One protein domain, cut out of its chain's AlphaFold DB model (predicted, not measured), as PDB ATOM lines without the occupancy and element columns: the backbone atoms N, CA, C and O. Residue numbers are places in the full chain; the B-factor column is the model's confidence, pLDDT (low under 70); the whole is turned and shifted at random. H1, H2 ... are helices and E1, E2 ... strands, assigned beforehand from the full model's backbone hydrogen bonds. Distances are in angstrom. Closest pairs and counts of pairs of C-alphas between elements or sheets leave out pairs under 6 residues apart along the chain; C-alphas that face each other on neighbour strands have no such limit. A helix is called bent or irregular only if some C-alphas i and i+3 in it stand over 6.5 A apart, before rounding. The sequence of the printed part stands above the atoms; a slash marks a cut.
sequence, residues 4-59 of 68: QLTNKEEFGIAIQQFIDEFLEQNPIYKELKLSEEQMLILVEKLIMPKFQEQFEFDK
ATOM      1  N   GLN A   4     202.995 222.296 129.289       87.31
ATOM      2  CA  GLN A   4     203.433 221.111 130.025       87.31
ATOM      3  C   GLN A   4     204.595 220.430 129.291       87.31
ATOM      4  O   GLN A   4     204.507 220.182 128.090       87.31
ATOM      5  N   LEU A   5     205.678 220.141 130.010       88.69
ATOM      6  CA  LEU A   5     206.832 219.388 129.521       88.69
ATOM      7  C   LEU A   5     206.736 217.975 130.091       88.69
ATOM      8  O   LEU A   5     206.701 217.787 131.310       88.69
ATOM      9  N   THR A   6     206.644 216.983 129.213       86.50
ATOM     10  CA  THR A   6     206.246 215.619 129.584       86.50
ATOM     11  C   THR A   6     207.431 214.704 129.856       86.50
ATOM     12  O   THR A   6     207.289 213.682 130.527       86.50
ATOM     13  N   ASN A   7     208.617 215.072 129.370       87.81
ATOM     14  CA  ASN A   7     209.825 214.278 129.527       87.81
ATOM     15  C   ASN A   7     211.083 215.147 129.719       87.81
ATOM     16  O   ASN A   7     211.082 216.367 129.548       87.81
ATOM     17  N   LYS A   8     212.182 214.486 130.098       85.44
ATOM     18  CA  LYS A   8     213.463 215.133 130.411       85.44
ATOM     19  C   LYS A   8     214.135 215.768 129.187       85.44
ATOM     20  O   LYS A   8     214.877 216.733 129.349       85.44
ATOM     21  N   GLU A   9     213.907 215.221 127.997       89.06
ATOM     22  CA  GLU A   9     214.475 215.736 126.749       89.06
ATOM     23  C   GLU A   9     213.797 217.050 126.352       89.06
ATOM     24  O   GLU A   9     214.476 218.062 126.183       89.06
ATOM     25  N   GLU A  10     212.462 217.076 126.352       88.31
ATOM     26  CA  GLU A  10     211.651 218.285 126.177       88.31
ATOM     27  C   GLU A  10     212.028 219.361 127.193       88.31
ATOM     28  O   GLU A  10     212.193 220.523 126.827       88.31
ATOM     29  N   PHE A  11     212.215 218.976 128.460       89.38
ATOM     30  CA  PHE A  11     212.677 219.895 129.494       89.38
ATOM     31  C   PHE A  11     214.056 220.476 129.178       89.38
ATOM     32  O   PHE A  11     214.231 221.688 129.263       89.38
ATOM     33  N   GLY A  12     215.021 219.632 128.798       88.12
ATOM     34  CA  GLY A  12     216.382 220.057 128.476       88.12
ATOM     35  C   GLY A  12     216.438 221.032 127.299       88.12
ATOM     36  O   GLY A  12     217.136 222.040 127.376       88.12
ATOM     37  N   ILE A  13     215.667 220.765 126.245       91.62
ATOM     38  CA  ILE A  13     215.579 221.648 125.075       91.62
ATOM     39  C   ILE A  13     214.908 222.970 125.460       91.62
ATOM     40  O   ILE A  13     215.440 224.036 125.158       91.62
ATOM     41  N   ALA A  14     213.776 222.911 126.168       92.06
ATOM     42  CA  ALA A  14     213.009 224.098 126.534       92.06
ATOM     43  C   ALA A  14     213.781 225.030 127.477       92.06
ATOM     44  O   ALA A  14     213.775 226.240 127.266       92.06
ATOM     45  N   ILE A  15     214.461 224.495 128.500       91.38
ATOM     46  CA  ILE A  15     215.227 225.329 129.436       91.38
ATOM     47  C   ILE A  15     216.444 225.962 128.761       91.38
ATOM     48  O   ILE A  15     216.744 227.119 129.034       91.38
ATOM     49  N   GLN A  16     217.117 225.242 127.856       91.75
ATOM     50  CA  GLN A  16     218.264 225.782 127.129       91.75
ATOM     51  C   GLN A  16     217.839 226.935 126.216       91.75
ATOM     52  O   GLN A  16     218.396 228.023 126.324       91.75
ATOM     53  N   GLN A  17     216.796 226.732 125.403       94.62
ATOM     54  CA  GLN A  17     216.231 227.788 124.556       94.62
ATOM     55  C   GLN A  17     215.808 229.006 125.383       94.62
ATOM     56  O   GLN A  17     216.109 230.138 125.020       94.62
ATOM     57  N   PHE A  18     215.177 228.776 126.535       94.81
ATOM     58  CA  PHE A  18     214.756 229.850 127.425       94.81
ATOM     59  C   PHE A  18     215.931 230.636 128.021       94.81
ATOM     60  O   PHE A  18     215.861 231.858 128.121       94.81
ATOM     61  N   ILE A  19     217.009 229.957 128.428       92.56
ATOM     62  CA  ILE A  19     218.232 230.614 128.910       92.56
ATOM     63  C   ILE A  19     218.838 231.466 127.791       92.56
ATOM     64  O   ILE A  19     219.180 232.622 128.035       92.56
ATOM     65  N   ASP A  20     218.942 230.922 126.580       93.12
ATOM     66  CA  ASP A  20     219.534 231.623 125.440       93.12
ATOM     67  C   ASP A  20     218.726 232.882 125.087       93.12
ATOM     68  O   ASP A  20     219.291 233.978 125.036       93.12
ATOM     69  N   GLU A  21     217.398 232.764 124.977       95.12
ATOM     70  CA  GLU A  21     216.490 233.898 124.768       95.12
ATOM     71  C   GLU A  21     216.579 234.926 125.906       95.12
ATOM     72  O   GLU A  21     216.629 236.134 125.662       95.12
ATOM     73  N   PHE A  22     216.642 234.472 127.162       94.62
ATOM     74  CA  PHE A  22     216.775 235.361 128.314       94.62
ATOM     75  C   PHE A  22     218.070 236.178 128.245       94.62
ATOM     76  O   PHE A  22     218.051 237.384 128.501       94.62
ATOM     77  N   LEU A  23     219.190 235.549 127.888       92.81
ATOM     78  CA  LEU A  23     220.487 236.216 127.765       92.81
ATOM     79  C   LEU A  23     220.568 237.130 126.535       92.81
ATOM     80  O   LEU A  23     221.334 238.092 126.545       92.81
ATOM     81  N   GLU A  24     219.811 236.853 125.474       94.81
ATOM     82  CA  GLU A  24     219.668 237.762 124.332       94.81
ATOM     83  C   GLU A  24     218.846 239.003 124.681       94.81
ATOM     84  O   GLU A  24     219.237 240.115 124.331       94.81
ATOM     85  N   GLN A  25     217.755 238.838 125.430       95.25
ATOM     86  CA  GLN A  25     216.932 239.953 125.905       95.25
ATOM     87  C   GLN A  25     217.628 240.783 126.993       95.25
ATOM     88  O   GLN A  25     217.295 241.949 127.191       95.25
ATOM     89  N   ASN A  26     218.598 240.194 127.698       94.25
ATOM     90  CA  ASN A  26     219.340 240.828 128.784       94.25
ATOM     91  C   ASN A  26     220.857 240.759 128.512       94.25
ATOM     92  O   ASN A  26     221.580 240.053 129.225       94.25
ATOM     93  N   PRO A  27     221.367 241.506 127.511       92.94
ATOM     94  CA  PRO A  27     222.761 241.409 127.067       92.94
ATOM     95  C   PRO A  27     223.777 241.751 128.165       92.94
ATOM     96  O   PRO A  27     224.904 241.256 128.129       92.94
ATOM     97  N   ILE A  28     223.365 242.500 129.196       93.88
ATOM     98  CA  ILE A  28     224.197 242.830 130.359       93.88
ATOM     99  C   ILE A  28     224.820 241.589 131.016       93.88
ATOM    100  O   ILE A  28     225.974 241.632 131.426       93.88
ATOM    101  N   TYR A  29     224.119 240.451 131.062       90.31
ATOM    102  CA  TYR A  29     224.670 239.233 131.668       90.31
ATOM    103  C   TYR A  29     225.791 238.603 130.829       90.31
ATOM    104  O   TYR A  29     226.672 237.954 131.391       90.31
ATOM    105  N   LYS A  30     225.811 238.841 129.508       86.69
ATOM    106  CA  LYS A  30     226.936 238.470 128.634       86.69
ATOM    107  C   LYS A  30     228.125 239.419 128.838       86.69
ATOM    108  O   LYS A  30     229.272 238.975 128.848       86.69
ATOM    109  N   GLU A  31     227.865 240.708 129.050       91.44
ATOM    110  CA  GLU A  31     228.898 241.731 129.274       91.44
ATOM    111  C   GLU A  31     229.576 241.622 130.645       91.44
ATOM    112  O   GLU A  31     230.781 241.852 130.758       91.44
ATOM    113  N   LEU A  32     228.827 241.216 131.674       91.38
ATOM    114  CA  LEU A  32     229.327 241.035 133.039       91.38
ATOM    115  C   LEU A  32     230.361 239.906 133.171       91.38
ATOM    116  O   LEU A  32     231.022 239.832 134.204       91.38
ATOM    117  N   LYS A  33     230.513 239.048 132.147       88.00
ATOM    118  CA  LYS A  33     231.447 237.905 132.134       88.00
ATOM    119  C   LYS A  33     231.374 237.089 133.429       88.00
ATOM    120  O   LYS A  33     232.388 236.841 134.080       88.00
ATOM    121  N   LEU A  34     230.150 236.724 133.805       91.31
ATOM    122  CA  LEU A  34     229.872 235.981 135.029       91.31
ATOM    123  C   LEU A  34     230.671 234.669 135.066       91.31
ATOM    124  O   LEU A  34     230.802 233.985 134.049       91.31
ATOM    125  N   SER A  35     231.189 234.312 136.243       93.50
ATOM    126  CA  SER A  35     231.789 232.993 136.460       93.50
ATOM    127  C   SER A  35     230.742 231.884 136.311       93.50
ATOM    128  O   SER A  35     229.538 232.138 136.375       93.50
ATOM    129  N   GLU A  36     231.185 230.632 136.168       89.12
ATOM    130  CA  GLU A  36     230.269 229.482 136.120       89.12
ATOM    131  C   GLU A  36     229.344 229.433 137.346       89.12
ATOM    132  O   GLU A  36     228.142 229.223 137.210       89.12
ATOM    133  N   GLU A  37     229.879 229.708 138.538       92.12
ATOM    134  CA  GLU A  37     229.101 229.762 139.779       92.12
ATOM    135  C   GLU A  37     228.070 230.901 139.770       92.12
ATOM    136  O   GLU A  37     226.911 230.701 140.128       92.12
ATOM    137  N   GLN A  38     228.452 232.092 139.305       91.62
ATOM    138  CA  GLN A  38     227.530 233.226 139.195       91.62
ATOM    139  C   GLN A  38     226.436 232.975 138.151       91.62
ATOM    140  O   GLN A  38     225.286 233.359 138.367       91.62
ATOM    141  N   MET A  39     226.766 232.296 137.051       91.19
ATOM    142  CA  MET A  39     225.785 231.859 136.061       91.19
ATOM    143  C   MET A  39     224.819 230.825 136.629       91.19
ATOM    144  O   MET A  39     223.621 230.924 136.378       91.19
ATOM    145  N   LEU A  40     225.299 229.874 137.432       90.06
ATOM    146  CA  LEU A  40     224.430 228.923 138.128       90.06
ATOM    147  C   LEU A  40     223.464 229.647 139.072       90.06
ATOM    148  O   LEU A  40     222.263 229.394 139.018       90.06
ATOM    149  N   ILE A  41     223.953 230.613 139.854       91.94
ATOM    150  CA  ILE A  41     223.105 231.435 140.731       91.94
ATOM    151  C   ILE A  41     222.073 232.220 139.910       91.94
ATOM    152  O   ILE A  41     220.902 232.255 140.283       91.94
ATOM    153  N   LEU A  42     222.468 232.824 138.785       92.00
ATOM    154  CA  LEU A  42     221.550 233.530 137.889       92.00
ATOM    155  C   LEU A  42     220.454 232.592 137.362       92.00
ATOM    156  O   LEU A  42     219.272 232.944 137.377       92.00
ATOM    157  N   VAL A  43     220.833 231.386 136.933       91.25
ATOM    158  CA  VAL A  43     219.885 230.390 136.434       91.25
ATOM    159  C   VAL A  43     218.923 229.963 137.540       91.25
ATOM    160  O   VAL A  43     217.714 230.038 137.348       91.25
ATOM    161  N   GLU A  44     219.422 229.582 138.714       90.38
ATOM    162  CA  GLU A  44     218.594 229.098 139.821       90.38
ATOM    163  C   GLU A  44     217.686 230.179 140.419       90.38
ATOM    164  O   GLU A  44     216.531 229.905 140.753       90.38
ATOM    165  N   LYS A  45     218.199 231.401 140.593       92.00
ATOM    166  CA  LYS A  45     217.507 232.468 141.332       92.00
ATOM    167  C   LYS A  45     216.658 233.372 140.453       92.00
ATOM    168  O   LYS A  45     215.730 233.983 140.976       92.00
ATOM    169  N   LEU A  46     216.956 233.476 139.158       92.62
ATOM    170  CA  LEU A  46     216.261 234.401 138.262       92.62
ATOM    171  C   LEU A  46     215.615 233.706 137.066       92.62
ATOM    172  O   LEU A  46     214.425 233.910 136.820       92.62
ATOM    173  N   ILE A  47     216.364 232.884 136.328       92.88
ATOM    174  CA  ILE A  47     215.864 232.295 135.078       92.88
ATOM    175  C   ILE A  47     214.858 231.173 135.367       92.88
ATOM    176  O   ILE A  47     213.785 231.148 134.771       92.88
ATOM    177  N   MET A  48     215.147 230.283 136.317       90.75
ATOM    178  CA  MET A  48     214.294 229.139 136.649       90.75
ATOM    179  C   MET A  48     212.913 229.547 137.197       90.75
ATOM    180  O   MET A  48     211.921 228.975 136.744       90.75
ATOM    181  N   PRO A  49     212.781 230.551 138.090       92.75
ATOM    182  CA  PRO A  49     211.467 231.066 138.478       92.75
ATOM    183  C   PRO A  49     210.650 231.574 137.283       92.75
ATOM    184  O   PRO A  49     209.488 231.202 137.135       92.75
ATOM    185  N   LYS A  50     211.270 232.341 136.376       93.19
ATOM    186  CA  LYS A  50     210.612 232.838 135.154       93.19
ATOM    187  C   LYS A  50     210.217 231.709 134.206       93.19
ATOM    188  O   LYS A  50     209.151 231.749 133.600       93.19
ATOM    189  N   PHE A  51     211.044 230.677 134.107       92.38
ATOM    190  CA  PHE A  51     210.725 229.482 133.338       92.38
ATOM    191  C   PHE A  51     209.492 228.762 133.912       92.38
ATOM    192  O   PHE A  51     208.574 228.408 133.177       92.38
ATOM    193  N   GLN A  52     209.402 228.625 135.238       90.56
ATOM    194  CA  GLN A  52     208.261 228.006 135.928       90.56
ATOM    195  C   GLN A  52     206.956 228.817 135.837       90.56
ATOM    196  O   GLN A  52     205.873 228.276 136.084       90.56
ATOM    197  N   GLU A  53     207.009 230.102 135.480       91.75
ATOM    198  CA  GLU A  53     205.812 230.898 135.174       91.75
ATOM    199  C   GLU A  53     205.171 230.475 133.843       91.75
ATOM    200  O   GLU A  53     203.946 230.522 133.716       91.75
ATOM    201  N   GLN A  54     205.975 230.014 132.880       89.56
ATOM    202  CA  GLN A  54     205.539 229.685 131.518       89.56
ATOM    203  C   GLN A  54     205.379 228.178 131.282       89.56
ATOM    204  O   GLN A  54     204.529 227.761 130.491       89.56
ATOM    205  N   PHE A  55     206.154 227.362 131.995       90.62
ATOM    206  CA  PHE A  55     206.205 225.915 131.827       90.62
ATOM    207  C   PHE A  55     205.826 225.177 133.110       90.62
ATOM    208  O   PHE A  55     206.079 225.636 134.223       90.62
ATOM    209  N   GLU A  56     205.232 224.002 132.943       89.56
ATOM    210  CA  GLU A  56     204.926 223.073 134.027       89.56
ATOM    211  C   GLU A  56     205.621 221.738 133.752       89.56
ATOM    212  O   GLU A  56     205.546 221.213 132.643       89.56
ATOM    213  N   PHE A  57     206.350 221.209 134.733       86.62
ATOM    214  CA  PHE A  57     207.195 220.029 134.554       86.62
ATOM    215  C   PHE A  57     207.391 219.269 135.870       86.62
ATOM    216  O   PHE A  57     207.274 219.841 136.957       86.62
ATOM    217  N   ASP A  58     207.719 217.975 135.780       83.69
ATOM    218  CA  ASP A  58     208.062 217.172 136.955       83.69
ATOM    219  C   ASP A  58     209.413 217.639 137.528       83.69
ATOM    220  O   ASP A  58     210.428 217.700 136.826       83.69
ATOM    221  N   LYS A  59     209.449 217.932 138.834       79.00
ATOM    222  CA  LYS A  59     210.664 218.336 139.560       79.00
ATOM    223  C   LYS A  59     211.810 217.331 139.407       79.00
ATOM    224  O   LYS A  59     212.970 217.734 139.479       79.00
TER     225      LYS A  59
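What this domain is: This is residues 4 to 59 of the 68 residues of an uncharacterized protein of Haemophilus parasuis (UniProt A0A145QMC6). Two long helices, H3 and H1, cross near their middles as an X, and H3, the longest helix by residues, has a kink near the crossing. Beyond one end of the cross, a loop with the short helix H2 in it joins the end of H1 to the beginning of H3; towards the other end, the short strand E1 continues from H3 and pairs with residues 4 to 5, just before H1. The printed part has 56 residues, with three named helices and one named strand in the order H1, H2, H3, E1; its class is mostly helix, and no two named strands pair. The whole is only just compact, close to loose, with a radius of gyration of the C-alphas of 11.8 A. Its outline is elongated, with spans of 34 by 20 by 19 A.

Where its parts are: The longest helix by residues is H3, residues 36 to 54, which measures 25.2 A from first to last C-alpha. It begins with C-alpha 36 at (230.269, 229.482, 136.120) and ends with C-alpha 54 at (205.539, 229.685, 131.518). H3 has a kink of 34 degrees near residue 43. It is irregular, but only just: C-alphas 45 and 48 are 6.6 A apart, and its line is a rough one. H1, residues 8 to 25, measures 25.5 A from C-alpha 8 at (213.463, 215.133, 130.411) to C-alpha 25. H2 has four residues, 28 to 31, and lies between H1 and H3 along the chain. E1, residues 55 to 57, follows H3 directly and ends with C-alpha 57 at (207.195, 220.029, 134.554).

How they stand to each other: H3 and H1 touch, with 5 pairs of C-alphas within 8 A. Their closest C-alphas are those of Ile 47 and Ile 19, 6.8 A apart. Their lines stand at 76 degrees, about perpendicular, and their centres are 10.9 A apart. H3 touches H1 with residues 43 to 51 alone, and H1 touches H3 with residues 15 to 22 alone. H2 touches no helix. H2 and H1 are close but not clearly touching, with 2 pairs of C-alphas within 8 A; the closest are those of Tyr 29 and Leu 23, 6.5 A apart. H2 and H3 are apart, though they follow each other in the chain, and H2 and E1 are apart as well. H3 and E1 meet only through their link. E1 pairs with no named strand, but its residues 56 to 57 form a short parallel pairing with residues 4 to 5. The closest C-alphas of E1 and H1 are those of Phe 57 and Phe 11, 7.5 A apart. In H1 every pair of O i and N i+4 is within hydrogen-bond range, in H3 11 of 15 are, and H2 is too short for such a pair.

The domain as a whole: The two C-alphas farthest apart are those of Thr 6 and Glu 31, at 34.6 A. The first and last printed C-alphas, of Gln 4 and Lys 59, are 12.3 A apart. The printed part runs from residue 4 to residue 59 of a chain of 68 residues and has no cut. The links from H1 to H2, from H2 to H3 and from H3 to E1 are tight, with 2, 4 and 0 residues between the elements, and no link is long. The mean pLDDT of the printed part is 90.8, and no printed residue is under 70 in this predicted model.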